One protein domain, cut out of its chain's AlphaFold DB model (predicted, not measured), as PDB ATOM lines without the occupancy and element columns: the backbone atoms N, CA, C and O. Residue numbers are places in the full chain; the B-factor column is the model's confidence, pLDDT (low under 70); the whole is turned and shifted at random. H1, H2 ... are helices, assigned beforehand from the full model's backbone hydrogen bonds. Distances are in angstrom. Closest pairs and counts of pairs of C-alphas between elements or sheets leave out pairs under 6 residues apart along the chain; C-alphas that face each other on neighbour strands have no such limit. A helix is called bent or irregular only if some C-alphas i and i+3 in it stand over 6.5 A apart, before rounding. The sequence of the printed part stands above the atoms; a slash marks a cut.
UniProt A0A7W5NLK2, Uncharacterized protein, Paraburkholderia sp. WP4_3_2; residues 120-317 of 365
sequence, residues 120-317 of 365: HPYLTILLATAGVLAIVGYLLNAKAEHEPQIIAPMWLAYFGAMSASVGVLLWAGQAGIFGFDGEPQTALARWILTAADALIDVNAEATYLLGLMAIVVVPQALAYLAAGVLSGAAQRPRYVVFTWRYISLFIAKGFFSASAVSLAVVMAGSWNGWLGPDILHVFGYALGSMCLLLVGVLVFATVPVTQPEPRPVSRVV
ATOM      1  N   HIS A 120      17.592 -15.419  13.293       88.00
ATOM      2  CA  HIS A 120      16.590 -15.226  14.340       88.00
ATOM      3  C   HIS A 120      16.522 -16.432  15.297       88.00
ATOM      4  O   HIS A 120      15.493 -17.117  15.371       88.00
ATOM      5  N   PRO A 121      17.589 -16.697  16.075       83.94
ATOM      6  CA  PRO A 121      17.665 -17.883  16.927       83.94
ATOM      7  C   PRO A 121      16.585 -17.891  18.021       83.94
ATOM      8  O   PRO A 121      15.918 -18.905  18.223       83.94
ATOM      9  N   TYR A 122      16.312 -16.746  18.656       86.38
ATOM     10  CA  TYR A 122      15.271 -16.623  19.686       86.38
ATOM     11  C   TYR A 122      13.858 -16.852  19.140       86.38
ATOM     12  O   TYR A 122      13.066 -17.576  19.742       86.38
ATOM     13  N   LEU A 123      13.546 -16.268  17.978       87.00
ATOM     14  CA  LEU A 123      12.250 -16.462  17.325       87.00
ATOM     15  C   LEU A 123      12.069 -17.926  16.915       87.00
ATOM     16  O   LEU A 123      10.988 -18.479  17.078       87.00
ATOM     17  N   THR A 124      13.137 -18.568  16.439       84.88
ATOM     18  CA  THR A 124      13.119 -19.989  16.076       84.88
ATOM     19  C   THR A 124      12.808 -20.868  17.279       84.88
ATOM     20  O   THR A 124      11.920 -21.713  17.198       84.88
ATOM     21  N   ILE A 125      13.491 -20.654  18.405       85.38
ATOM     22  CA  ILE A 125      13.236 -21.388  19.650       85.38
ATOM     23  C   ILE A 125      11.793 -21.174  20.118       85.38
ATOM     24  O   ILE A 125      11.123 -22.135  20.500       85.38
ATOM     25  N   LEU A 126      11.293 -19.938  20.062       87.50
ATOM     26  CA  LEU A 126       9.926 -19.606  20.459       87.50
ATOM     27  C   LEU A 126       8.894 -20.314  19.574       87.50
ATOM     28  O   LEU A 126       7.978 -20.950  20.095       87.50
ATOM     29  N   LEU A 127       9.066 -20.271  18.250       87.94
ATOM     30  CA  LEU A 127       8.190 -20.960  17.300       87.94
ATOM     31  C   LEU A 127       8.257 -22.482  17.463       87.94
ATOM     32  O   LEU A 127       7.220 -23.141  17.449       87.94
ATOM     33  N   ALA A 128       9.452 -23.044  17.662       86.69
ATOM     34  CA  ALA A 128       9.636 -24.474  17.892       86.69
ATOM     35  C   ALA A 128       8.951 -24.924  19.189       86.69
ATOM     36  O   ALA A 128       8.201 -25.898  19.185       86.69
ATOM     37  N   THR A 129       9.136 -24.174  20.277       87.25
ATOM     38  CA  THR A 129       8.494 -24.448  21.571       87.25
ATOM     39  C   THR A 129       6.974 -24.361  21.453       87.25
ATOM     40  O   THR A 129       6.271 -25.279  21.875       87.25
ATOM     41  N   ALA A 130       6.451 -23.304  20.821       88.25
ATOM     42  CA  ALA A 130       5.019 -23.157  20.576       88.25
ATOM     43  C   ALA A 130       4.464 -24.310  19.723       88.25
ATOM     44  O   ALA A 130       3.409 -24.856  20.040       88.25
ATOM     45  N   GLY A 131       5.196 -24.729  18.686       88.06
ATOM     46  CA  GLY A 131       4.840 -25.869  17.844       88.06
ATOM     47  C   GLY A 131       4.785 -27.181  18.625       88.06
ATOM     48  O   GLY A 131       3.799 -27.911  18.526       88.06
ATOM     49  N   VAL A 132       5.794 -27.464  19.454       89.06
ATOM     50  CA  VAL A 132       5.819 -28.656  20.315       89.06
ATOM     51  C   VAL A 132       4.632 -28.656  21.279       89.06
ATOM     52  O   VAL A 132       3.919 -29.656  21.360       89.06
ATOM     53  N   LEU A 133       4.362 -27.535  21.954       90.94
ATOM     54  CA  LEU A 133       3.227 -27.405  22.872       90.94
ATOM     55  C   LEU A 133       1.881 -27.568  22.158       90.94
ATOM     56  O   LEU A 133       0.999 -28.252  22.676       90.94
ATOM     57  N   ALA A 134       1.728 -27.002  20.958       89.62
ATOM     58  CA  ALA A 134       0.521 -27.158  20.154       89.62
ATOM     59  C   ALA A 134       0.291 -28.623  19.750       89.62
ATOM     60  O   ALA A 134      -0.830 -29.119  19.860       89.62
ATOM     61  N   ILE A 135       1.343 -29.343  19.340       88.19
ATOM     62  CA  ILE A 135       1.249 -30.767  18.986       88.19
ATOM     63  C   ILE A 135       0.924 -31.610  20.222       88.19
ATOM     64  O   ILE A 135       0.027 -32.451  20.163       88.19
ATOM     65  N   VAL A 136       1.606 -31.378  21.348       91.38
ATOM     66  CA  VAL A 136       1.312 -32.058  22.618       91.38
ATOM     67  C   VAL A 136      -0.141 -31.811  23.027       91.38
ATOM     68  O   VAL A 136      -0.864 -32.768  23.303       91.38
ATOM     69  N   GLY A 137      -0.598 -30.558  22.994       90.44
ATOM     70  CA  GLY A 137      -1.977 -30.185  23.298       90.44
ATOM     71  C   GLY A 137      -2.986 -30.873  22.380       90.44
ATOM     72  O   GLY A 137      -3.956 -31.453  22.862       90.44
ATOM     73  N   TYR A 138      -2.727 -30.894  21.071       91.19
ATOM     74  CA  TYR A 138      -3.568 -31.583  20.091       91.19
ATOM     75  C   TYR A 138      -3.658 -33.093  20.359       91.19
ATOM     76  O   TYR A 138      -4.758 -33.648  20.418       91.19
ATOM     77  N   LEU A 139      -2.517 -33.762  20.560       90.38
ATOM     78  CA  LEU A 139      -2.462 -35.203  20.823       90.38
ATOM     79  C   LEU A 139      -3.170 -35.569  22.128       90.38
ATOM     80  O   LEU A 139      -3.891 -36.567  22.183       90.38
ATOM     81  N   LEU A 140      -2.987 -34.761  23.171       89.88
ATOM     82  CA  LEU A 140      -3.636 -34.976  24.456       89.88
ATOM     83  C   LEU A 140      -5.130 -34.685  24.402       89.88
ATOM     84  O   LEU A 140      -5.882 -35.440  25.007       89.88
ATOM     85  N   ASN A 141      -5.579 -33.675  23.653       90.50
ATOM     86  CA  ASN A 141      -7.004 -33.425  23.452       90.50
ATOM     87  C   ASN A 141      -7.671 -34.603  22.726       90.50
ATOM     88  O   ASN A 141      -8.660 -35.150  23.208       90.50
ATOM     89  N   ALA A 142      -7.059 -35.084  21.639       88.19
ATOM     90  CA  ALA A 142      -7.534 -36.270  20.923       88.19
ATOM     91  C   ALA A 142      -7.561 -37.523  21.820       88.19
ATOM     92  O   ALA A 142      -8.425 -38.390  21.684       88.19
ATOM     93  N   LYS A 143      -6.617 -37.637  22.761       87.38
ATOM     94  CA  LYS A 143      -6.606 -38.716  23.754       87.38
ATOM     95  C   LYS A 143      -7.679 -38.520  24.830       87.38
ATOM     96  O   LYS A 143      -8.308 -39.500  25.225       87.38
ATOM     97  N   ALA A 144      -7.909 -37.288  25.278       88.50
ATOM     98  CA  ALA A 144      -8.885 -36.925  26.301       88.50
ATOM     99  C   ALA A 144     -10.327 -37.185  25.854       88.50
ATOM    100  O   ALA A 144     -11.133 -37.624  26.666       88.50
ATOM    101  N   GLU A 145     -10.637 -36.999  24.567       88.44
ATOM    102  CA  GLU A 145     -11.951 -37.326  23.990       88.44
ATOM    103  C   GLU A 145     -12.324 -38.807  24.160       88.44
ATOM    104  O   GLU A 145     -13.499 -39.156  24.258       88.44
ATOM    105  N   HIS A 146     -11.327 -39.693  24.208       84.62
ATOM    106  CA  HIS A 146     -11.538 -41.132  24.348       84.62
ATOM    107  C   HIS A 146     -11.282 -41.650  25.768       84.62
ATOM    108  O   HIS A 146     -11.913 -42.617  26.195       84.62
ATOM    109  N   GLU A 147     -10.332 -41.055  26.493       87.25
ATOM    110  CA  GLU A 147      -9.834 -41.552  27.780       87.25
ATOM    111  C   GLU A 147      -9.516 -40.392  28.758       87.25
ATOM    112  O   GLU A 147      -8.367 -40.233  29.182       87.25
ATOM    113  N   PRO A 148     -10.512 -39.577  29.168       87.75
ATOM    114  CA  PRO A 148     -10.272 -38.349  29.943       87.75
ATOM    115  C   PRO A 148      -9.696 -38.625  31.339       87.75
ATOM    116  O   PRO A 148      -8.865 -37.873  31.846       87.75
ATOM    117  N   GLN A 149     -10.074 -39.757  31.932       89.44
ATOM    118  CA  GLN A 149      -9.675 -40.195  33.273       89.44
ATOM    119  C   GLN A 149      -8.161 -40.392  33.475       89.44
ATOM    120  O   GLN A 149      -7.709 -40.546  34.604       89.44
ATOM    121  N   ILE A 150      -7.371 -40.402  32.398       86.94
ATOM    122  CA  ILE A 150      -5.933 -40.719  32.435       86.94
ATOM    123  C   ILE A 150      -5.074 -39.459  32.314       86.94
ATOM    124  O   ILE A 150      -3.933 -39.437  32.767       86.94
ATOM    125  N   ILE A 151      -5.629 -38.382  31.758       88.62
ATOM    126  CA  ILE A 151      -4.889 -37.149  31.482       88.62
ATOM    127  C   ILE A 151      -4.484 -36.445  32.782       88.62
ATOM    128  O   ILE A 151      -3.323 -36.081  32.951       88.62
ATOM    129  N   ALA A 152      -5.419 -36.305  33.724       88.44
ATOM    130  CA  ALA A 152      -5.160 -35.674  35.015       88.44
ATOM    131  C   ALA A 152      -4.073 -36.390  35.847       88.44
ATOM    132  O   ALA A 152      -3.112 -35.725  36.237       88.44
ATOM    133  N   PRO A 153      -4.141 -37.717  36.097       88.94
ATOM    134  CA  PRO A 153      -3.102 -38.397  36.870       88.94
ATOM    135  C   PRO A 153      -1.743 -38.403  36.158       88.94
ATOM    136  O   PRO A 153      -0.716 -38.318  36.826       88.94
ATOM    137  N   MET A 154      -1.718 -38.453  34.822       90.25
ATOM    138  CA  MET A 154      -0.479 -38.346  34.047       90.25
ATOM    139  C   MET A 154       0.205 -36.991  34.269       90.25
ATOM    140  O   MET A 154       1.392 -36.955  34.585       90.25
ATOM    141  N   TRP A 155      -0.534 -35.883  34.150       91.25
ATOM    142  CA  TRP A 155       0.025 -34.550  34.384       91.25
ATOM    143  C   TRP A 155       0.440 -34.332  35.831       91.25
ATOM    144  O   TRP A 155       1.501 -33.764  36.075       91.25
ATOM    145  N   LEU A 156      -0.355 -34.815  36.786       91.50
ATOM    146  CA  LEU A 156      -0.011 -34.738  38.202       91.50
ATOM    147  C   LEU A 156       1.297 -35.486  38.485       91.50
ATOM    148  O   LEU A 156       2.166 -34.953  39.169       91.50
ATOM    149  N   ALA A 157       1.482 -36.677  37.908       88.56
ATOM    150  CA  ALA A 157       2.733 -37.417  38.024       88.56
ATOM    151  C   ALA A 157       3.907 -36.683  37.353       88.56
ATOM    152  O   ALA A 157       4.979 -36.593  37.946       88.56
ATOM    153  N   TYR A 158       3.706 -36.123  36.155       92.56
ATOM    154  CA  TYR A 158       4.737 -35.380  35.426       92.56
ATOM    155  C   TYR A 158       5.189 -34.119  36.178       92.56
ATOM    156  O   TYR A 158       6.367 -33.977  36.503       92.56
ATOM    157  N   PHE A 159       4.257 -33.219  36.508       93.94
ATOM    158  CA  PHE A 159       4.567 -31.977  37.219       93.94
ATOM    159  C   PHE A 159       4.994 -32.225  38.663       93.94
ATOM    160  O   PHE A 159       5.822 -31.476  39.181       93.94
ATOM    161  N   GLY A 160       4.481 -33.282  39.297       91.38
ATOM    162  CA  GLY A 160       4.930 -33.735  40.608       91.38
ATOM    163  C   GLY A 160       6.394 -34.166  40.581       91.38
ATOM    164  O   GLY A 160       7.188 -33.666  41.373       91.38
ATOM    165  N   ALA A 161       6.778 -35.024  39.629       89.69
ATOM    166  CA  ALA A 161       8.162 -35.463  39.456       89.69
ATOM    167  C   ALA A 161       9.099 -34.297  39.110       89.69
ATOM    168  O   ALA A 161      10.171 -34.178  39.701       89.69
ATOM    169  N   MET A 162       8.679 -33.410  38.204       93.25
ATOM    170  CA  MET A 162       9.435 -32.213  37.833       93.25
ATOM    171  C   MET A 162       9.656 -31.297  39.042       93.25
ATOM    172  O   MET A 162      10.794 -30.968  39.360       93.25
ATOM    173  N   SER A 163       8.588 -30.931  39.757       92.81
ATOM    174  CA  SER A 163       8.660 -30.036  40.922       92.81
ATOM    175  C   SER A 163       9.490 -30.633  42.056       92.81
ATOM    176  O   SER A 163      10.311 -29.936  42.647       92.81
ATOM    177  N   ALA A 164       9.322 -31.930  42.335       90.00
ATOM    178  CA  ALA A 164      10.131 -32.630  43.327       90.00
ATOM    179  C   ALA A 164      11.617 -32.632  42.936       90.00
ATOM    180  O   ALA A 164      12.468 -32.335  43.770       90.00
ATOM    181  N   SER A 165      11.923 -32.891  41.660       89.81
ATOM    182  CA  SER A 165      13.298 -32.869  41.144       89.81
ATOM    183  C   SER A 165      13.916 -31.474  41.248       89.81
ATOM    184  O   SER A 165      15.038 -31.343  41.727       89.81
ATOM    185  N   VAL A 166      13.174 -30.420  40.883       91.69
ATOM    186  CA  VAL A 166      13.617 -29.026  41.056       91.69
ATOM    187  C   VAL A 166      13.894 -28.730  42.528       91.69
ATOM    188  O   VAL A 166      14.952 -28.198  42.844       91.69
ATOM    189  N   GLY A 167      12.987 -29.104  43.435       87.81
ATOM    190  CA  GLY A 167      13.159 -28.879  44.872       87.81
ATOM    191  C   GLY A 167      14.418 -29.545  45.428       87.81
ATOM    192  O   GLY A 167      15.187 -28.902  46.140       87.81
ATOM    193  N   VAL A 168      14.670 -30.802  45.048       87.94
ATOM    194  CA  VAL A 168      15.883 -31.536  45.443       87.94
ATOM    195  C   VAL A 168      17.144 -30.873  44.883       87.94
ATOM    196  O   VAL A 168      18.112 -30.703  45.620       87.94
ATOM    197  N   LEU A 169      17.141 -30.464  43.611       88.06
ATOM    198  CA  LEU A 169      18.303 -29.840  42.970       88.06
ATOM    199  C   LEU A 169      18.608 -28.447  43.536       88.06
ATOM    200  O   LEU A 169      19.768 -28.136  43.797       88.06
ATOM    201  N   LEU A 170      17.584 -27.624  43.774       88.31
ATOM    202  CA  LEU A 170      17.748 -26.315  44.409       88.31
ATOM    203  C   LEU A 170      18.281 -26.452  45.837       88.31
ATOM    204  O   LEU A 170      19.204 -25.733  46.215       88.31
ATOM    205  N   TRP A 171      17.745 -27.403  46.608       87.81
ATOM    206  CA  TRP A 171      18.259 -27.705  47.943       87.81
ATOM    207  C   TRP A 171      19.720 -28.166  47.893       87.81
ATOM    208  O   TRP A 171      20.539 -27.691  48.675       87.81
ATOM    209  N   ALA A 172      20.075 -29.030  46.938       84.38
ATOM    210  CA  ALA A 172      21.445 -29.503  46.774       84.38
ATOM    211  C   ALA A 172      22.423 -28.374  46.408       84.38
ATOM    212  O   ALA A 172      23.549 -28.358  46.911       84.38
ATOM    213  N   GLY A 173      21.992 -27.411  45.587       82.62
ATOM    214  CA  GLY A 173      22.781 -26.217  45.286       82.62
ATOM    215  C   GLY A 173      23.002 -25.332  46.510       82.62
ATOM    216  O   GLY A 173      24.137 -24.961  46.799       82.62
ATOM    217  N   GLN A 174      21.956 -25.078  47.301       85.94
ATOM    218  CA  GLN A 174      22.075 -24.301  48.542       85.94
ATOM    219  C   GLN A 174      22.931 -24.996  49.609       85.94
ATOM    220  O   GLN A 174      23.625 -24.332  50.374       85.94
ATOM    221  N   ALA A 175      22.902 -26.328  49.653       85.44
ATOM    222  CA  ALA A 175      23.693 -27.130  50.580       85.44
ATOM    223  C   ALA A 175      25.176 -27.267  50.177       85.44
ATOM    224  O   ALA A 175      25.934 -27.918  50.897       85.44
ATOM    225  N   GLY A 176      25.604 -26.703  49.037       80.75
ATOM    226  CA  GLY A 176      26.982 -26.819  48.547       80.75
ATOM    227  C   GLY A 176      27.375 -28.247  48.149       80.75
ATOM    228  O   GLY A 176      28.548 -28.611  48.185       80.75
ATOM    229  N   ILE A 177      26.396 -29.091  47.803       84.06
ATOM    230  CA  ILE A 177      26.629 -30.482  47.375       84.06
ATOM    231  C   ILE A 177      27.315 -30.509  45.999       84.06
ATOM    232  O   ILE A 177      28.175 -31.362  45.749       84.06
ATOM    233  N   PHE A 178      26.949 -29.550  45.146       81.19
ATOM    234  CA  PHE A 178      27.542 -29.272  43.841       81.19
ATOM    235  C   PHE A 178      28.283 -27.932  43.887       81.19
ATOM    236  O   PHE A 178      27.859 -27.007  44.580       81.19
ATOM    237  N   GLY A 179      29.393 -27.836  43.158       77.62
ATOM    238  CA  GLY A 179      30.138 -26.592  43.001       77.62
ATOM    239  C   GLY A 179      29.409 -25.578  42.123       77.62
ATOM    240  O   GLY A 179      28.390 -25.885  41.504       77.62
ATOM    241  N   PHE A 180      29.963 -24.369  42.032       72.50
ATOM    242  CA  PHE A 180      29.451 -23.320  41.139       72.50
ATOM    243  C   PHE A 180      29.469 -23.733  39.662       72.50
ATOM    244  O   PHE A 180      28.603 -23.314  38.906       72.50
ATOM    245  N   ASP A 181      30.378 -24.631  39.289       73.81
ATOM    246  CA  ASP A 181      30.492 -25.153  37.927       73.81
ATOM    247  C   ASP A 181      29.594 -26.386  37.684       73.81
ATOM    248  O   ASP A 181      29.693 -27.037  36.651       73.81
ATOM    249  N   GLY A 182      28.747 -26.762  38.654       72.19
ATOM    250  CA  GLY A 182      27.913 -27.971  38.597       72.19
ATOM    251  C   GLY A 182      28.660 -29.279  38.897       72.19
ATOM    252  O   GLY A 182      28.040 -30.339  38.980       72.19
ATOM    253  N   GLU A 183      29.974 -29.220  39.119       82.81
ATOM    254  CA  GLU A 183      30.800 -30.382  39.462       82.81
ATOM    255  C   GLU A 183      30.462 -30.934  40.863       82.81
ATOM    256  O   GLU A 183      30.279 -30.168  41.820       82.81
ATOM    257  N   PRO A 184      30.387 -32.266  41.039       83.19
ATOM    258  CA  PRO A 184      30.054 -32.872  42.321       83.19
ATOM    259  C   PRO A 184      31.205 -32.724  43.329       83.19
ATOM    260  O   PRO A 184      32.261 -33.339  43.185       83.19
ATOM    261  N   GLN A 185      30.988 -31.974  44.415       84.06
ATOM    262  CA  GLN A 185      32.017 -31.762  45.448       84.06
ATOM    263  C   GLN A 185      32.000 -32.834  46.544       84.06
ATOM    264  O   GLN A 185      33.011 -33.106  47.190       84.06
ATOM    265  N   THR A 186      30.856 -33.486  46.746       84.00
ATOM    266  CA  THR A 186      30.674 -34.491  47.802       84.00
ATOM    267  C   THR A 186      30.592 -35.910  47.236       84.00
ATOM    268  O   THR A 186      30.269 -36.136  46.068       84.00
ATOM    269  N   ALA A 187      30.878 -36.919  48.069       84.50
ATOM    270  CA  ALA A 187      30.635 -38.318  47.699       84.50
ATOM    271  C   ALA A 187      29.145 -38.567  47.403       84.50
ATOM    272  O   ALA A 187      28.818 -39.298  46.474       84.50
ATOM    273  N   LEU A 188      28.257 -37.896  48.146       80.62
ATOM    274  CA  LEU A 188      26.815 -37.938  47.928       80.62
ATOM    275  C   LEU A 188      26.438 -37.416  46.533       80.62
ATOM    276  O   LEU A 188      25.681 -38.080  45.834       80.62
ATOM    277  N   ALA A 189      27.009 -36.290  46.094       78.62
ATOM    278  CA  ALA A 189      26.777 -35.729  44.761       78.62
ATOM    279  C   ALA A 189      27.169 -36.701  43.640       78.62
ATOM    280  O   ALA A 189      26.406 -36.913  42.702       78.62
ATOM    281  N   ARG A 190      28.336 -37.349  43.768       82.94
ATOM    282  CA  ARG A 190      28.803 -38.358  42.803       82.94
ATOM    283  C   ARG A 190      27.879 -39.572  42.750       82.94
ATOM    284  O   ARG A 190      27.562 -40.044  41.662       82.94
ATOM    285  N   TRP A 191      27.414 -40.046  43.905       81.25
ATOM    286  CA  TRP A 191      26.424 -41.122  43.972       81.25
ATOM    287  C   TRP A 191      25.090 -40.723  43.341       81.25
ATOM    288  O   TRP A 191      24.525 -41.518  42.597       81.25
ATOM    289  N   ILE A 192      24.611 -39.501  43.589       77.00
ATOM    290  CA  ILE A 192      23.377 -38.975  42.990       77.00
ATOM    291  C   ILE A 192      23.507 -38.896  41.467       77.00
ATOM    292  O   ILE A 192      22.610 -39.369  40.782       77.00
ATOM    293  N   LEU A 193      24.610 -38.358  40.939       80.44
ATOM    294  CA  LEU A 193      24.845 -38.289  39.491       80.44
ATOM    295  C   LEU A 193      24.929 -39.679  38.867       80.44
ATOM    296  O   LEU A 193      24.242 -39.952  37.895       80.44
ATOM    297  N   THR A 194      25.686 -40.592  39.478       80.50
ATOM    298  CA  THR A 194      25.803 -41.972  38.980       80.50
ATOM    299  C   THR A 194      24.445 -42.682  38.987       80.50
ATOM    300  O   THR A 194      24.103 -43.398  38.048       80.50
ATOM    301  N   ALA A 195      23.647 -42.480  40.039       72.56
ATOM    302  CA  ALA A 195      22.297 -43.021  40.121       72.56
ATOM    303  C   ALA A 195      21.362 -42.372  39.092       72.56
ATOM    304  O   ALA A 195      20.552 -43.072  38.494       72.56
ATOM    305  N   ALA A 196      21.474 -41.061  38.863       72.94
ATOM    306  CA  ALA A 196      20.698 -40.346  37.858       72.94
ATOM    307  C   ALA A 196      21.041 -40.830  36.444       72.94
ATOM    308  O   ALA A 196      20.126 -41.168  35.702       72.94
ATOM    309  N   ASP A 197      22.323 -40.971  36.104       76.31
ATOM    310  CA  ASP A 197      22.768 -41.511  34.817       76.31
ATOM    311  C   ASP A 197      22.247 -42.937  34.601       76.31
ATOM    312  O   ASP A 197      21.718 -43.255  33.538       76.31
ATOM    313  N   ALA A 198      22.302 -43.784  35.634       69.00
ATOM    314  CA  ALA A 198      21.777 -45.145  35.562       69.00
ATOM    315  C   ALA A 198      20.241 -45.202  35.437       69.00
ATOM    316  O   ALA A 198      19.709 -46.117  34.811       69.00
ATOM    317  N   LEU A 199      19.518 -44.254  36.043       67.25
ATOM    318  CA  LEU A 199      18.049 -44.205  36.031       67.25
ATOM    319  C   LEU A 199      17.471 -43.460  34.818       67.25
ATOM    320  O   LEU A 199      16.307 -43.669  34.486       67.25
ATOM    321  N   ILE A 200      18.250 -42.583  34.179       69.50
ATOM    322  CA  ILE A 200      17.839 -41.732  33.048       69.50
ATOM    323  C   ILE A 200      18.415 -42.260  31.721       69.50
ATOM    324  O   ILE A 200      18.238 -41.633  30.677       69.50
ATOM    325  N   ASP A 201      19.036 -43.444  31.700       76.56
ATOM    326  CA  ASP A 201      19.415 -44.109  30.449       76.56
ATOM    327  C   ASP A 201      18.179 -44.677  29.720       76.56
ATOM    328  O   ASP A 201      17.926 -45.884  29.646       76.56
ATOM    329  N   VAL A 202      17.392 -43.759  29.152       72.06
ATOM    330  CA  VAL A 202      16.193 -44.043  28.355       72.06
ATOM    331  C   VAL A 202      16.534 -44.941  27.173       72.06
ATOM    332  O   VAL A 202      15.691 -45.722  26.738       72.06
ATOM    333  N   ASN A 203      17.755 -44.848  26.638       74.44
ATOM    334  CA  ASN A 203      18.162 -45.647  25.494       74.44
ATOM    335  C   ASN A 203      18.341 -47.114  25.893       74.44
ATOM    336  O   ASN A 203      17.775 -47.998  25.243       74.44
ATOM    337  N   ALA A 204      19.054 -47.384  26.988       74.25
ATOM    338  CA  ALA A 204      19.168 -48.735  27.520       74.25
ATOM    339  C   ALA A 204      17.797 -49.283  27.934       74.25
ATOM    340  O   ALA A 204      17.438 -50.384  27.517       74.25
ATOM    341  N   GLU A 205      16.985 -48.510  28.665       75.75
ATOM    342  CA  GLU A 205      15.648 -48.943  29.093       75.75
ATOM    343  C   GLU A 205      14.741 -49.262  27.894       75.75
ATOM    344  O   GLU A 205      14.148 -50.344  27.826       75.75
ATOM    345  N   ALA A 206      14.683 -48.378  26.894       75.19
ATOM    346  CA  ALA A 206      13.919 -48.610  25.672       75.19
ATOM    347  C   ALA A 206      14.443 -49.829  24.903       75.19
ATOM    348  O   ALA A 206      13.645 -50.627  24.413       75.19
ATOM    349  N   THR A 207      15.762 -50.018  24.834       79.38
ATOM    350  CA  THR A 207      16.375 -51.171  24.163       79.38
ATOM    351  C   THR A 207      16.025 -52.478  24.869       79.38
ATOM    352  O   THR A 207      15.635 -53.441  24.207       79.38
ATOM    353  N   TYR A 208      16.078 -52.523  26.203       82.12
ATOM    354  CA  TYR A 208      15.680 -53.701  26.976       82.12
ATOM    355  C   TYR A 208      14.189 -54.005  26.827       82.12
ATOM    356  O   TYR A 208      13.811 -55.161  26.620       82.12
ATOM    357  N   LEU A 209      13.335 -52.981  26.864       80.75
ATOM    358  CA  LEU A 209      11.892 -53.125  26.674       80.75
ATOM    359  C   LEU A 209      11.542 -53.587  25.249       80.75
ATOM    360  O   LEU A 209      10.696 -54.467  25.076       80.75
ATOM    361  N   LEU A 210      12.220 -53.066  24.226       78.75
ATOM    362  CA  LEU A 210      12.089 -53.526  22.840       78.75
ATOM    363  C   LEU A 210      12.620 -54.954  22.655       78.75
ATOM    364  O   LEU A 210      11.991 -55.758  21.967       78.75
ATOM    365  N   GLY A 211      13.729 -55.305  23.307       78.56
ATOM    366  CA  GLY A 211      14.259 -56.667  23.333       78.56
ATOM    367  C   GLY A 211      13.268 -57.650  23.956       78.56
ATOM    368  O   GLY A 211      12.968 -58.691  23.369       78.56
ATOM    369  N   LEU A 212      12.667 -57.284  25.092       80.62
ATOM    370  CA  LEU A 212      11.610 -58.062  25.738       80.62
ATOM    371  C   LEU A 212      10.388 -58.216  24.822       80.62
ATOM    372  O   LEU A 212       9.819 -59.306  24.713       80.62
ATOM    373  N   MET A 213      10.007 -57.150  24.112       79.25
ATOM    374  CA  MET A 213       8.950 -57.215  23.108       79.25
ATOM    375  C   MET A 213       9.293 -58.229  22.019       79.25
ATOM    376  O   MET A 213       8.446 -59.056  21.682       79.25
ATOM    377  N   ALA A 214      10.512 -58.195  21.480       81.06
ATOM    378  CA  ALA A 214      10.946 -59.118  20.442       81.06
ATOM    379  C   ALA A 214      10.880 -60.575  20.932       81.06
ATOM    380  O   ALA A 214      10.312 -61.418  20.240       81.06
ATOM    381  N   ILE A 215      11.342 -60.856  22.155       83.75
ATOM    382  CA  ILE A 215      11.307 -62.199  22.762       83.75
ATOM    383  C   ILE A 215       9.876 -62.729  22.916       83.75
ATOM    384  O   ILE A 215       9.650 -63.926  22.778       83.75
ATOM    385  N   VAL A 216       8.883 -61.876  23.171       80.25
ATOM    386  CA  VAL A 216       7.488 -62.327  23.330       80.25
ATOM    387  C   VAL A 216       6.742 -62.364  21.995       80.25
ATOM    388  O   VAL A 216       5.996 -63.305  21.710       80.25
ATOM    389  N   VAL A 217       6.917 -61.336  21.166       79.44
ATOM    390  CA  VAL A 217       6.145 -61.135  19.935       79.44
ATOM    391  C   VAL A 217       6.676 -61.998  18.798       79.44
ATOM    392  O   VAL A 217       5.869 -62.603  18.093       79.44
ATOM    393  N   VAL A 218       7.998 -62.097  18.621       80.38
ATOM    394  CA  VAL A 218       8.594 -62.838  17.500       80.38
ATOM    395  C   VAL A 218       8.246 -64.327  17.575       80.38
ATOM    396  O   VAL A 218       7.715 -64.833  16.586       80.38
ATOM    397  N   PRO A 219       8.395 -65.037  18.712       84.50
ATOM    398  CA  PRO A 219       7.993 -66.441  18.791       84.50
ATOM    399  C   PRO A 219       6.499 -66.653  18.542       84.50
ATOM    400  O   PRO A 219       6.123 -67.608  17.869       84.50
ATOM    401  N   GLN A 220       5.632 -65.749  19.013       82.06
ATOM    402  CA  GLN A 220       4.189 -65.842  18.761       82.06
ATOM    403  C   GLN A 220       3.835 -65.579  17.293       82.06
ATOM    404  O   GLN A 220       2.958 -66.248  16.745       82.06
ATOM    405  N   ALA A 221       4.522 -64.640  16.641       78.69
ATOM    406  CA  ALA A 221       4.366 -64.372  15.217       78.69
ATOM    407  C   ALA A 221       4.858 -65.556  14.371       78.69
ATOM    408  O   ALA A 221       4.149 -65.995  13.464       78.69
ATOM    409  N   LEU A 222       6.019 -66.125  14.707       81.62
ATOM    410  CA  LEU A 222       6.570 -67.310  14.051       81.62
ATOM    411  C   LEU A 222       5.672 -68.534  14.253       81.62
ATOM    412  O   LEU A 222       5.364 -69.213  13.281       81.62
ATOM    413  N   ALA A 223       5.175 -68.778  15.467       81.81
ATOM    414  CA  ALA A 223       4.236 -69.864  15.744       81.81
ATOM    415  C   ALA A 223       2.918 -69.688  14.977       81.81
ATOM    416  O   ALA A 223       2.388 -70.652  14.425       81.81
ATOM    417  N   TYR A 224       2.403 -68.458  14.886       80.38
ATOM    418  CA  TYR A 224       1.213 -68.146  14.096       80.38
ATOM    419  C   TYR A 224       1.427 -68.412  12.601       80.38
ATOM    420  O   TYR A 224       0.570 -69.024  11.960       80.38
ATOM    421  N   LEU A 225       2.572 -67.994  12.051       78.81
ATOM    422  CA  LEU A 225       2.937 -68.235  10.655       78.81
ATOM    423  C   LEU A 225       3.158 -69.724  10.382       78.81
ATOM    424  O   LEU A 225       2.568 -70.253   9.445       78.81
ATOM    425  N   ALA A 226       3.929 -70.418  11.218       81.12
ATOM    426  CA  ALA A 226       4.188 -71.847  11.091       81.12
ATOM    427  C   ALA A 226       2.883 -72.652  11.172       81.12
ATOM    428  O   ALA A 226       2.589 -73.441  10.275       81.12
ATOM    429  N   ALA A 227       2.034 -72.389  12.171       76.94
ATOM    430  CA  ALA A 227       0.733 -73.041  12.296       76.94
ATOM    431  C   ALA A 227      -0.224 -72.677  11.148       76.94
ATOM    432  O   ALA A 227      -1.026 -73.502  10.717       76.94
ATOM    433  N   GLY A 228      -0.165 -71.455  10.618       77.62
ATOM    434  CA  GLY A 228      -0.987 -71.045   9.478       77.62
ATOM    435  C   GLY A 228      -0.561 -71.673   8.156       77.62
ATOM    436  O   GLY A 228      -1.408 -72.159   7.409       77.62
ATOM    437  N   VAL A 229       0.738 -71.688   7.868       79.06
ATOM    438  CA  VAL A 229       1.294 -72.162   6.595       79.06
ATOM    439  C   VAL A 229       1.332 -73.692   6.539       79.06
ATOM    440  O   VAL A 229       0.905 -74.283   5.537       79.06
ATOM    441  N   LEU A 230       1.798 -74.334   7.618       77.38
ATOM    442  CA  LEU A 230       2.029 -75.781   7.666       77.38
ATOM    443  C   LEU A 230       0.738 -76.554   7.954       77.38
ATOM    444  O   LEU A 230       0.364 -77.424   7.172       77.38
ATOM    445  N   SER A 231       0.022 -76.216   9.031       68.94
ATOM    446  CA  SER A 231      -1.129 -76.998   9.517       68.94
ATOM    447  C   SER A 231      -2.495 -76.349   9.273       68.94
ATOM    448  O   SER A 231      -3.532 -76.986   9.442       68.94
ATOM    449  N   GLY A 232      -2.528 -75.081   8.857       68.81
ATOM    450  CA  GLY A 232      -3.757 -74.298   8.740       68.81
ATOM    451  C   GLY A 232      -4.480 -74.046  10.066       68.81
ATOM    452  O   GLY A 232      -5.668 -73.718  10.066       68.81
ATOM    453  N   ALA A 233      -3.781 -74.216  11.189       70.69
ATOM    454  CA  ALA A 233      -4.305 -74.167  12.550       70.69
ATOM    455  C   ALA A 233      -3.965 -72.866  13.286       70.69
ATOM    456  O   ALA A 233      -3.837 -72.843  14.509       70.69
ATOM    457  N   ALA A 234      -3.831 -71.762  12.548       71.94
ATOM    458  CA  ALA A 234      -3.422 -70.483  13.112       71.94
ATOM    459  C   ALA A 234      -4.431 -69.962  14.157       71.94
ATOM    460  O   ALA A 234      -5.552 -69.549  13.825       71.94
ATOM    461  N   GLN A 235      -4.025 -69.939  15.428       69.25
ATOM    462  CA  GLN A 235      -4.769 -69.307  16.518       69.25
ATOM    463  C   GLN A 235      -4.348 -67.845  16.670       69.25
ATOM    464  O   GLN A 235      -3.187 -67.508  16.481       69.25
ATOM    465  N   ARG A 236      -5.286 -66.950  17.002       69.25
ATOM    466  CA  ARG A 236      -4.944 -65.530  17.175       69.25
ATOM    467  C   ARG A 236      -3.949 -65.367  18.335       69.25
ATOM    468  O   ARG A 236      -4.246 -65.878  19.416       69.25
ATOM    469  N   PRO A 237      -2.840 -64.631  18.150       70.88
ATOM    470  CA  PRO A 237      -1.925 -64.343  19.245       70.88
ATOM    471  C   PRO A 237      -2.656 -63.515  20.309       70.88
ATOM    472  O   PRO A 237      -3.198 -62.450  20.010       70.88
ATOM    473  N   ARG A 238      -2.727 -64.041  21.537       70.25
ATOM    474  CA  ARG A 238      -3.457 -63.414  22.652       70.25
ATOM    475  C   ARG A 238      -2.630 -62.344  23.363       70.25
ATOM    476  O   ARG A 238      -3.189 -61.342  23.790       70.25
ATOM    477  N   TYR A 239      -1.315 -62.538  23.453       76.12
ATOM    478  CA  TYR A 239      -0.457 -61.706  24.295       76.12
ATOM    479  C   TYR A 239       0.240 -60.572  23.543       76.12
ATOM    480  O   TYR A 239       0.560 -59.579  24.173       76.12
ATOM    481  N   VAL A 240       0.396 -60.633  22.213       75.19
ATOM    482  CA  VAL A 240       1.083 -59.577  21.434       75.19
ATOM    483  C   VAL A 240       0.515 -58.177  21.698       75.19
ATOM    484  O   VAL A 240       1.276 -57.246  21.935       75.19
ATOM    485  N   VAL A 241      -0.812 -58.021  21.696       76.81
ATOM    486  CA  VAL A 241      -1.456 -56.710  21.918       76.81
ATOM    487  C   VAL A 241      -1.294 -56.247  23.366       76.81
ATOM    488  O   VAL A 241      -1.053 -55.069  23.611       76.81
ATOM    489  N   PHE A 242      -1.404 -57.179  24.315       80.94
ATOM    490  CA  PHE A 242      -1.199 -56.905  25.735       80.94
ATOM    491  C   PHE A 242       0.249 -56.466  25.986       80.94
ATOM    492  O   PHE A 242       0.481 -55.369  26.478       80.94
ATOM    493  N   THR A 243       1.225 -57.263  25.555       81.44
ATOM    494  CA  THR A 243       2.655 -56.974  25.683       81.44
ATOM    495  C   THR A 243       3.029 -55.654  25.014       81.44
ATOM    496  O   THR A 243       3.653 -54.821  25.659       81.44
ATOM    497  N   TRP A 244       2.576 -55.409  23.776       81.69
ATOM    498  CA  TRP A 244       2.785 -54.129  23.088       81.69
ATOM    499  C   TRP A 244       2.279 -52.943  23.906       81.69
ATOM    500  O   TRP A 244       2.985 -51.949  24.057       81.69
ATOM    501  N   ARG A 245       1.068 -53.057  24.461       84.88
ATOM    502  CA  ARG A 245       0.453 -52.006  25.268       84.88
ATOM    503  C   ARG A 245       1.286 -51.681  26.507       84.88
ATOM    504  O   ARG A 245       1.568 -50.511  26.730       84.88
ATOM    505  N   TYR A 246       1.674 -52.676  27.304       85.81
ATOM    506  CA  TYR A 246       2.446 -52.415  28.525       85.81
ATOM    507  C   TYR A 246       3.836 -51.876  28.210       85.81
ATOM    508  O   TYR A 246       4.243 -50.887  28.806       85.81
ATOM    509  N   ILE A 247       4.523 -52.464  27.232       85.81
ATOM    510  CA  ILE A 247       5.854 -52.014  26.819       85.81
ATOM    511  C   ILE A 247       5.810 -50.565  26.331       85.81
ATOM    512  O   ILE A 247       6.602 -49.747  26.781       85.81
ATOM    513  N   SER A 248       4.833 -50.217  25.495       84.75
ATOM    514  CA  SER A 248       4.673 -48.843  25.014       84.75
ATOM    515  C   SER A 248       4.349 -47.862  26.149       84.75
ATOM    516  O   SER A 248       4.834 -46.736  26.132       84.75
ATOM    517  N   LEU A 249       3.571 -48.275  27.159       88.75
ATOM    518  CA  LEU A 249       3.308 -47.448  28.345       88.75
ATOM    519  C   LEU A 249       4.558 -47.255  29.212       88.75
ATOM    520  O   LEU A 249       4.760 -46.156  29.721       88.75
ATOM    521  N   PHE A 250       5.401 -48.280  29.361       87.38
ATOM    522  CA  PHE A 250       6.684 -48.150  30.057       87.38
ATOM    523  C   PHE A 250       7.645 -47.231  29.302       87.38
ATOM    524  O   PHE A 250       8.212 -46.333  29.913       87.38
ATOM    525  N   ILE A 251       7.734 -47.366  27.977       87.00
ATOM    526  CA  ILE A 251       8.522 -46.459  27.131       87.00
ATOM    527  C   ILE A 251       8.016 -45.017  27.280       87.00
ATOM    528  O   ILE A 251       8.806 -44.111  27.537       87.00
ATOM    529  N   ALA A 252       6.702 -44.790  27.182       89.81
ATOM    530  CA  ALA A 252       6.119 -43.460  27.358       89.81
ATOM    531  C   ALA A 252       6.421 -42.876  28.747       89.81
ATOM    532  O   ALA A 252       6.794 -41.709  28.853       89.81
ATOM    533  N   LYS A 253       6.316 -43.694  29.804       89.12
ATOM    534  CA  LYS A 253       6.695 -43.304  31.167       89.12
ATOM    535  C   LYS A 253       8.165 -42.881  31.240       89.12
ATOM    536  O   LYS A 253       8.421 -41.830  31.816       89.12
ATOM    537  N   GLY A 254       9.084 -43.651  30.652       87.44
ATOM    538  CA  GLY A 254      10.516 -43.336  30.624       87.44
ATOM    539  C   GLY A 254      10.801 -41.974  29.982       87.44
ATOM    540  O   GLY A 254      11.512 -41.149  30.554       87.44
ATOM    541  N   PHE A 255      10.153 -41.675  28.850       90.75
ATOM    542  CA  PHE A 255      10.254 -40.359  28.208       90.75
ATOM    543  C   PHE A 255       9.651 -39.226  29.051       90.75
ATOM    544  O   PHE A 255      10.234 -38.144  29.120       90.75
ATOM    545  N   PHE A 256       8.521 -39.458  29.726       91.19
ATOM    546  CA  PHE A 256       7.938 -38.472  30.640       91.19
ATOM    547  C   PHE A 256       8.849 -38.172  31.829       91.19
ATOM    548  O   PHE A 256       9.049 -37.001  32.147       91.19
ATOM    549  N   SER A 257       9.427 -39.195  32.465       88.75
ATOM    550  CA  SER A 257      10.361 -38.996  33.574       88.75
ATOM    551  C   SER A 257      11.643 -38.310  33.122       88.75
ATOM    552  O   SER A 257      12.062 -37.351  33.763       88.75
ATOM    553  N   ALA A 258      12.227 -38.731  31.999       89.31
ATOM    554  CA  ALA A 258      13.445 -38.121  31.477       89.31
ATOM    555  C   ALA A 258      13.229 -36.651  31.103       89.31
ATOM    556  O   ALA A 258      14.036 -35.804  31.471       89.31
ATOM    557  N   SER A 259      12.106 -36.325  30.456       93.94
ATOM    558  CA  SER A 259      11.730 -34.936  30.181       93.94
ATOM    559  C   SER A 259      11.561 -34.120  31.463       93.94
ATOM    560  O   SER A 259      12.083 -33.013  31.554       93.94
ATOM    561  N   ALA A 260      10.842 -34.649  32.459       92.44
ATOM    562  CA  ALA A 260      10.593 -33.945  33.716       92.44
ATOM    563  C   ALA A 260      11.894 -33.656  34.479       92.44
ATOM    564  O   ALA A 260      12.091 -32.539  34.956       92.44
ATOM    565  N   VAL A 261      12.788 -34.647  34.574       90.38
ATOM    566  CA  VAL A 261      14.079 -34.499  35.256       90.38
ATOM    567  C   VAL A 261      15.017 -33.596  34.459       90.38
ATOM    568  O   VAL A 261      15.623 -32.704  35.040       90.38
ATOM    569  N   SER A 262      15.100 -33.759  33.137       90.31
ATOM    570  CA  SER A 262      15.935 -32.904  32.287       90.31
ATOM    571  C   SER A 262      15.493 -31.442  32.368       90.31
ATOM    572  O   SER A 262      16.319 -30.565  32.606       90.31
ATOM    573  N   LEU A 263      14.184 -31.171  32.323       93.06
ATOM    574  CA  LEU A 263      13.666 -29.816  32.493       93.06
ATOM    575  C   LEU A 263      13.941 -29.268  33.901       93.06
ATOM    576  O   LEU A 263      14.261 -28.090  34.045       93.06
ATOM    577  N   ALA A 264      13.867 -30.114  34.933       91.81
ATOM    578  CA  ALA A 264      14.227 -29.727  36.292       91.81
ATOM    579  C   ALA A 264      15.710 -29.347  36.416       91.81
ATOM    580  O   ALA A 264      16.022 -28.341  37.054       91.81
ATOM    581  N   VAL A 265      16.607 -30.098  35.768       89.44
ATOM    582  CA  VAL A 265      18.036 -29.765  35.660       89.44
ATOM    583  C   VAL A 265      18.228 -28.447  34.918       89.44
ATOM    584  O   VAL A 265      19.015 -27.621  35.367       89.44
ATOM    585  N   VAL A 266      17.478 -28.197  33.841       91.31
ATOM    586  CA  VAL A 266      17.551 -26.918  33.120       91.31
ATOM    587  C   VAL A 266      17.138 -25.753  34.020       91.31
ATOM    588  O   VAL A 266      17.855 -24.760  34.117       91.31
ATOM    589  N   MET A 267      16.020 -25.882  34.737       91.62
ATOM    590  CA  MET A 267      15.535 -24.835  35.639       91.62
ATOM    591  C   MET A 267      16.489 -24.603  36.817       91.62
ATOM    592  O   MET A 267      16.961 -23.483  37.005       91.62
ATOM    593  N   ALA A 268      16.815 -25.646  37.586       89.38
ATOM    594  CA  ALA A 268      17.692 -25.527  38.750       89.38
ATOM    595  C   ALA A 268      19.134 -25.164  38.360       89.38
ATOM    596  O   ALA A 268      19.771 -24.367  39.044       89.38
ATOM    597  N   GLY A 269      19.640 -25.703  37.251       86.94
ATOM    598  CA  GLY A 269      20.965 -25.388  36.727       86.94
ATOM    599  C   GLY A 269      21.063 -23.950  36.230       86.94
ATOM    600  O   GLY A 269      22.054 -23.285  36.511       86.94
ATOM    601  N   SER A 270      20.020 -23.431  35.573       88.56
ATOM    602  CA  SER A 270      19.970 -22.014  35.182       88.56
ATOM    603  C   SER A 270      19.924 -21.084  36.399       88.56
ATOM    604  O   SER A 270      20.607 -20.065  36.414       88.56
ATOM    605  N   TRP A 271      19.189 -21.463  37.450       89.25
ATOM    606  CA  TRP A 271      19.096 -20.694  38.694       89.25
ATOM    607  C   TRP A 271      20.424 -20.629  39.457       89.25
ATOM    608  O   TRP A 271      20.799 -19.569  39.949       89.25
ATOM    609  N   ASN A 272      21.137 -21.754  39.555       85.00
ATOM    610  CA  ASN A 272      22.413 -21.840  40.270       85.00
ATOM    611  C   ASN A 272      23.631 -21.469  39.402       85.00
ATOM    612  O   ASN A 272      24.754 -21.507  39.895       85.00
ATOM    613  N   GLY A 273      23.433 -21.126  38.123       82.12
ATOM    614  CA  GLY A 273      24.521 -20.798  37.196       82.12
ATOM    615  C   GLY A 273      25.367 -21.995  36.736       82.12
ATOM    616  O   GLY A 273      26.445 -21.795  36.193       82.12
ATOM    617  N   TRP A 274      24.888 -23.228  36.929       84.88
ATOM    618  CA  TRP A 274      25.576 -24.457  36.498       84.88
ATOM    619  C   TRP A 274      25.550 -24.655  34.985       84.88
ATOM    620  O   TRP A 274      26.385 -25.356  34.418       84.88
ATOM    621  N   LEU A 275      24.554 -24.073  34.321       81.31
ATOM    622  CA  LEU A 275      24.494 -24.047  32.868       81.31
ATOM    623  C   LEU A 275      25.271 -22.827  32.393       81.31
ATOM    624  O   LEU A 275      25.141 -21.753  32.975       81.31
ATOM    625  N   GLY A 276      26.075 -23.006  31.344       75.06
ATOM    626  CA  GLY A 276      26.908 -21.938  30.799       75.06
ATOM    627  C   GLY A 276      26.127 -20.634  30.556       75.06
ATOM    628  O   GLY A 276      24.911 -20.664  30.363       75.06
ATOM    629  N   PRO A 277      26.819 -19.484  30.508       74.94
ATOM    630  CA  PRO A 277      26.190 -18.158  30.524       74.94
ATOM    631  C   PRO A 277      25.340 -17.843  29.284       74.94
ATOM    632  O   PRO A 277      24.640 -16.832  29.255       74.94
ATOM    633  N   ASP A 278      25.409 -18.678  28.244       84.62
ATOM    634  CA  ASP A 278      24.659 -18.471  27.014       84.62
ATOM    635  C   ASP A 278      23.189 -18.887  27.176       84.62
ATOM    636  O   ASP A 278      22.834 -20.068  27.265       84.62
ATOM    637  N   ILE A 279      22.320 -17.880  27.154       84.19
ATOM    638  CA  ILE A 279      20.865 -18.009  27.236       84.19
ATOM    639  C   ILE A 279      20.324 -18.938  26.137       84.19
ATOM    640  O   ILE A 279      19.381 -19.697  26.379       84.19
ATOM    641  N   LEU A 280      20.922 -18.931  24.939       82.62
ATOM    642  CA  LEU A 280      20.487 -19.792  23.838       82.62
ATOM    643  C   LEU A 280      20.706 -21.274  24.148       82.62
ATOM    644  O   LEU A 280      19.870 -22.100  23.776       82.62
ATOM    645  N   HIS A 281      21.773 -21.618  24.870       83.69
ATOM    646  CA  HIS A 281      22.013 -22.997  25.291       83.69
ATOM    647  C   HIS A 281      20.980 -23.461  26.317       83.69
ATOM    648  O   HIS A 281      20.435 -24.554  26.174       83.69
ATOM    649  N   VAL A 282      20.640 -22.621  27.301       87.44
ATOM    650  CA  VAL A 282      19.608 -22.938  28.305       87.44
ATOM    651  C   VAL A 282      18.263 -23.216  27.629       87.44
ATOM    652  O   VAL A 282      17.628 -24.239  27.896       87.44
ATOM    653  N   PHE A 283      17.851 -22.354  26.697       87.12
ATOM    654  CA  PHE A 283      16.625 -22.576  25.933       87.12
ATOM    655  C   PHE A 283      16.709 -23.786  24.996       87.12
ATOM    656  O   PHE A 283      15.716 -24.494  24.830       87.12
ATOM    657  N   GLY A 284      17.878 -24.060  24.413       85.12
ATOM    658  CA  GLY A 284      18.124 -25.265  23.624       85.12
ATOM    659  C   GLY A 284      17.916 -26.544  24.440       85.12
ATOM    660  O   GLY A 284      17.215 -27.450  23.989       85.12
ATOM    661  N   TYR A 285      18.436 -26.597  25.670       88.62
ATOM    662  CA  TYR A 285      18.219 -27.726  26.581       88.62
ATOM    663  C   TYR A 285      16.757 -27.847  27.034       88.62
ATOM    664  O   TYR A 285      16.219 -28.958  27.093       88.62
ATOM    665  N   ALA A 286      16.081 -26.724  27.295       90.12
ATOM    666  CA  ALA A 286      14.650 -26.721  27.602       90.12
ATOM    667  C   ALA A 286      13.825 -27.280  26.430       90.12
ATOM    668  O   ALA A 286      12.958 -28.133  26.628       90.12
ATOM    669  N   LEU A 287      14.127 -26.855  25.199       89.75
ATOM    670  CA  LEU A 287      13.482 -27.363  23.990       89.75
ATOM    671  C   LEU A 287      13.771 -28.855  23.785       89.75
ATOM    672  O   LEU A 287      12.853 -29.614  23.485       89.75
ATOM    673  N   GLY A 288      15.012 -29.297  24.005       88.44
ATOM    674  CA  GLY A 288      15.382 -30.715  23.980       88.44
ATOM    675  C   GLY A 288      14.561 -31.549  24.968       88.44
ATOM    676  O   GLY A 288      14.023 -32.593  24.596       88.44
ATOM    677  N   SER A 289      14.368 -31.040  26.188       91.19
ATOM    678  CA  SER A 289      13.497 -31.659  27.197       91.19
ATOM    679  C   SER A 289      12.047 -31.750  26.703       91.19
ATOM    680  O   SER A 289      11.435 -32.815  26.752       91.19
ATOM    681  N   MET A 290      11.504 -30.673  26.125       91.50
ATOM    682  CA  MET A 290      10.149 -30.661  25.551       91.50
ATOM    683  C   MET A 290       9.988 -31.625  24.366       91.50
ATOM    684  O   MET A 290       8.923 -32.217  24.184       91.50
ATOM    685  N   CYS A 291      11.036 -31.835  23.571       90.00
ATOM    686  CA  CYS A 291      11.032 -32.842  22.512       90.00
ATOM    687  C   CYS A 291      10.935 -34.268  23.082       90.00
ATOM    688  O   CYS A 291      10.212 -35.092  22.519       90.00
ATOM    689  N   LEU A 292      11.584 -34.563  24.218       90.06
ATOM    690  CA  LEU A 292      11.410 -35.846  24.915       90.06
ATOM    691  C   LEU A 292       9.964 -36.027  25.396       90.06
ATOM    692  O   LEU A 292       9.385 -37.097  25.188       90.06
ATOM    693  N   LEU A 293       9.351 -34.976  25.959       92.94
ATOM    694  CA  LEU A 293       7.927 -34.984  26.316       92.94
ATOM    695  C   LEU A 293       7.058 -35.317  25.101       92.94
ATOM    696  O   LEU A 293       6.198 -36.191  25.189       92.94
ATOM    697  N   LEU A 294       7.297 -34.653  23.966       92.00
ATOM    698  CA  LEU A 294       6.554 -34.887  22.731       92.00
ATOM    699  C   LEU A 294       6.626 -36.353  22.295       92.00
ATOM    700  O   LEU A 294       5.590 -36.938  21.981       92.00
ATOM    701  N   VAL A 295       7.815 -36.964  22.311       89.38
ATOM    702  CA  VAL A 295       7.984 -38.388  21.977       89.38
ATOM    703  C   VAL A 295       7.186 -39.270  22.941       89.38
ATOM    704  O   VAL A 295       6.439 -40.142  22.488       89.38
ATOM    705  N   GLY A 296       7.260 -39.006  24.249       90.50
ATOM    706  CA  GLY A 296       6.473 -39.716  25.261       90.50
ATOM    707  C   GLY A 296       4.962 -39.608  25.027       90.50
ATOM    708  O   GLY A 296       4.261 -40.623  25.032       90.50
ATOM    709  N   VAL A 297       4.460 -38.401  24.731       91.06
ATOM    710  CA  VAL A 297       3.041 -38.147  24.421       91.06
ATOM    711  C   VAL A 297       2.625 -38.872  23.147       91.06
ATOM    712  O   VAL A 297       1.539 -39.447  23.098       91.06
ATOM    713  N   LEU A 298       3.477 -38.883  22.122       90.19
ATOM    714  CA  LEU A 298       3.190 -39.534  20.848       90.19
ATOM    715  C   LEU A 298       3.040 -41.048  21.041       90.19
ATOM    716  O   LEU A 298       2.036 -41.620  20.610       90.19
ATOM    717  N   VAL A 299       3.968 -41.681  21.769       88.88
ATOM    718  CA  VAL A 299       3.870 -43.104  22.137       88.88
ATOM    719  C   VAL A 299       2.609 -43.352  22.966       88.88
ATOM    720  O   VAL A 299       1.814 -44.225  22.615       88.88
ATOM    721  N   PHE A 300       2.362 -42.550  24.003       89.75
ATOM    722  CA  PHE A 300       1.185 -42.666  24.867       89.75
ATOM    723  C   PHE A 300      -0.142 -42.552  24.094       89.75
ATOM    724  O   PHE A 300      -1.050 -43.366  24.277       89.75
ATOM    725  N   ALA A 301      -0.243 -41.600  23.165       87.06
ATOM    726  CA  ALA A 301      -1.427 -41.392  22.335       87.06
ATOM    727  C   ALA A 301      -1.713 -42.587  21.408       87.06
ATOM    728  O   ALA A 301      -2.870 -42.840  21.056       87.06
ATOM    729  N   THR A 302      -0.693 -43.371  21.037       84.00
ATOM    730  CA  THR A 302      -0.884 -44.576  20.211       84.00
ATOM    731  C   THR A 302      -1.455 -45.776  20.971       84.00
ATOM    732  O   THR A 302      -1.906 -46.731  20.335       84.00
ATOM    733  N   VAL A 303      -1.477 -45.757  22.308       83.00
ATOM    734  CA  VAL A 303      -1.812 -46.932  23.121       83.00
ATOM    735  C   VAL A 303      -3.168 -46.755  23.805       83.00
ATOM    736  O   VAL A 303      -3.314 -45.851  24.622       83.00
ATOM    737  N   PRO A 304      -4.173 -47.609  23.544       77.25
ATOM    738  CA  PRO A 304      -5.439 -47.560  24.268       77.25
ATOM    739  C   PRO A 304      -5.264 -48.131  25.682       77.25
ATOM    740  O   PRO A 304      -4.837 -49.282  25.844       77.25
ATOM    741  N   VAL A 305      -5.579 -47.344  26.712       73.25
ATOM    742  CA  VAL A 305      -5.424 -47.763  28.115       73.25
ATOM    743  C   VAL A 305      -6.731 -48.332  28.670       73.25
ATOM    744  O   VAL A 305      -6.722 -49.223  29.518       73.25
ATOM    745  N   THR A 306      -7.884 -47.946  28.145       72.81
ATOM    746  CA  THR A 306      -9.118 -48.714  28.360       72.81
ATOM    747  C   THR A 306      -9.158 -49.913  27.413       72.81
ATOM    748  O   THR A 306      -8.484 -49.932  26.377       72.81
ATOM    749  N   GLN A 307      -9.855 -50.991  27.800       62.53
ATOM    750  CA  GLN A 307     -10.043 -52.114  26.880       62.53
ATOM    751  C   GLN A 307     -10.784 -51.580  25.652       62.53
ATOM    752  O   GLN A 307     -11.870 -51.025  25.811       62.53
ATOM    753  N   PRO A 308     -10.210 -51.690  24.443       54.44
ATOM    754  CA  PRO A 308     -10.910 -51.227  23.265       54.44
ATOM    755  C   PRO A 308     -12.179 -52.061  23.115       54.44
ATOM    756  O   PRO A 308     -12.115 -53.294  23.158       54.44
ATOM    757  N   GLU A 309     -13.314 -51.397  22.886       55.31
ATOM    758  CA  GLU A 309     -14.482 -52.064  22.317       55.31
ATOM    759  C   GLU A 309     -14.027 -52.940  21.142       55.31
ATOM    760  O   GLU A 309     -13.100 -52.549  20.415       55.31
ATOM    761  N   PRO A 310     -14.607 -54.139  20.952       55.78
ATOM    762  CA  PRO A 310     -14.137 -55.103  19.968       55.78
ATOM    763  C   PRO A 310     -14.196 -54.507  18.556       55.78
ATOM    764  O   PRO A 310     -15.196 -54.604  17.848       55.78
ATOM    765  N   ARG A 311     -13.092 -53.887  18.125       58.06
ATOM    766  CA  ARG A 311     -13.018 -53.230  16.823       58.06
ATOM    767  C   ARG A 311     -13.167 -54.277  15.721       58.06
ATOM    768  O   ARG A 311     -12.560 -55.356  15.793       58.06
ATOM    769  N   PRO A 312     -13.917 -53.970  14.651       56.19
ATOM    770  CA  PRO A 312     -14.022 -54.868  13.518       56.19
ATOM    771  C   PRO A 312     -12.639 -55.036  12.877       56.19
ATOM    772  O   PRO A 312     -12.073 -54.113  12.299       56.19
ATOM    773  N   VAL A 313     -12.088 -56.250  12.980       65.06
ATOM    774  CA  VAL A 313     -10.833 -56.638  12.318       65.06
ATOM    775  C   VAL A 313     -10.915 -56.288  10.833       65.06
ATOM    776  O   VAL A 313     -11.894 -56.671  10.176       65.06
ATOM    777  N   SER A 314      -9.890 -55.602  10.312       75.12
ATOM    778  CA  SER A 314      -9.858 -55.130   8.924       75.12
ATOM    779  C   SER A 314     -10.152 -56.263   7.936       75.12
ATOM    780  O   SER A 314      -9.795 -57.428   8.157       75.12
ATOM    781  N   ARG A 315     -10.816 -55.937   6.818       77.56
ATOM    782  CA  ARG A 315     -11.195 -56.933   5.797       77.56
ATOM    783  C   ARG A 315      -9.979 -57.720   5.295       77.56
ATOM    784  O   ARG A 315     -10.102 -58.917   5.049       77.56
ATOM    785  N   VAL A 316      -8.816 -57.071   5.198       75.38
ATOM    786  CA  VAL A 316      -7.547 -57.682   4.772       75.38
ATOM    787  C   VAL A 316      -7.066 -58.710   5.791       75.38
ATOM    788  O   VAL A 316      -6.898 -59.875   5.438       75.38
ATOM    789  N   VAL A 317      -6.951 -58.333   7.069       74.50
ATOM    790  CA  VAL A 317      -6.529 -59.257   8.137       74.50
ATOM    791  C   VAL A 317      -7.511 -60.423   8.255       74.50
ATOM    792  O   VAL A 317      -7.106 -61.572   8.423       74.50
TER     793      VAL A 317
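What this domain is: This is residues 120 to 317 of the 365 residues of an uncharacterized protein of Paraburkholderia sp. WP4_3_2 (UniProt A0A7W5NLK2). A loose, elongated bundle of H1, H2, H5 and H6 has H5 at its core, and H4, after short H3, runs beyond one end. The 198 printed residues include six named helices, H1 to H6: all helix. The C-alphas' radius of gyration is 21.4 A, their spans 69 by 38 by 33 A.

Where its parts are: Find C-alpha 121 at (17.665, -17.883, 16.927); H1 runs to 144. Then come H2, 148 to 174, only just irregular, C-alphas 149 and 152 being 6.6 A apart; H3, 187 to 199; H4, 202 to 231, 41.7 A; H5, 240 to 272, 47.3 A; and H6, 279 to 302, with C-alpha 302 at (-0.884, -44.576, 20.211).

How they stand to each other: Look at H5, the hub: it touches H6 in a hairpin, opposite ways at a shallow 17 degrees, closest C-alphas Ala 252 and Gly 296, 4.3 A. H2 touches H5 at C-alphas Met 162 and Ala 260, 4.6 A. H4 and H5 touch as another hairpin, C-alphas Val 217 and Val 240, 5.5 A. H1 touches H6, C-alphas Val 136 and Leu 294, 6.0 A. H3 is near H5. O i to N i+4 pairs are within hydrogen-bond range throughout H1, H3, H5 and H6, 21 of 23 in H2, 24 of 26 in H4.

The domain as a whole: The printed part has no cut. The link at 175 to 186 is long; 307 to 317 stand free. pLDDT is under 70 at 198 to 200, 231 to 232, 235 to 236 and 307 to 313.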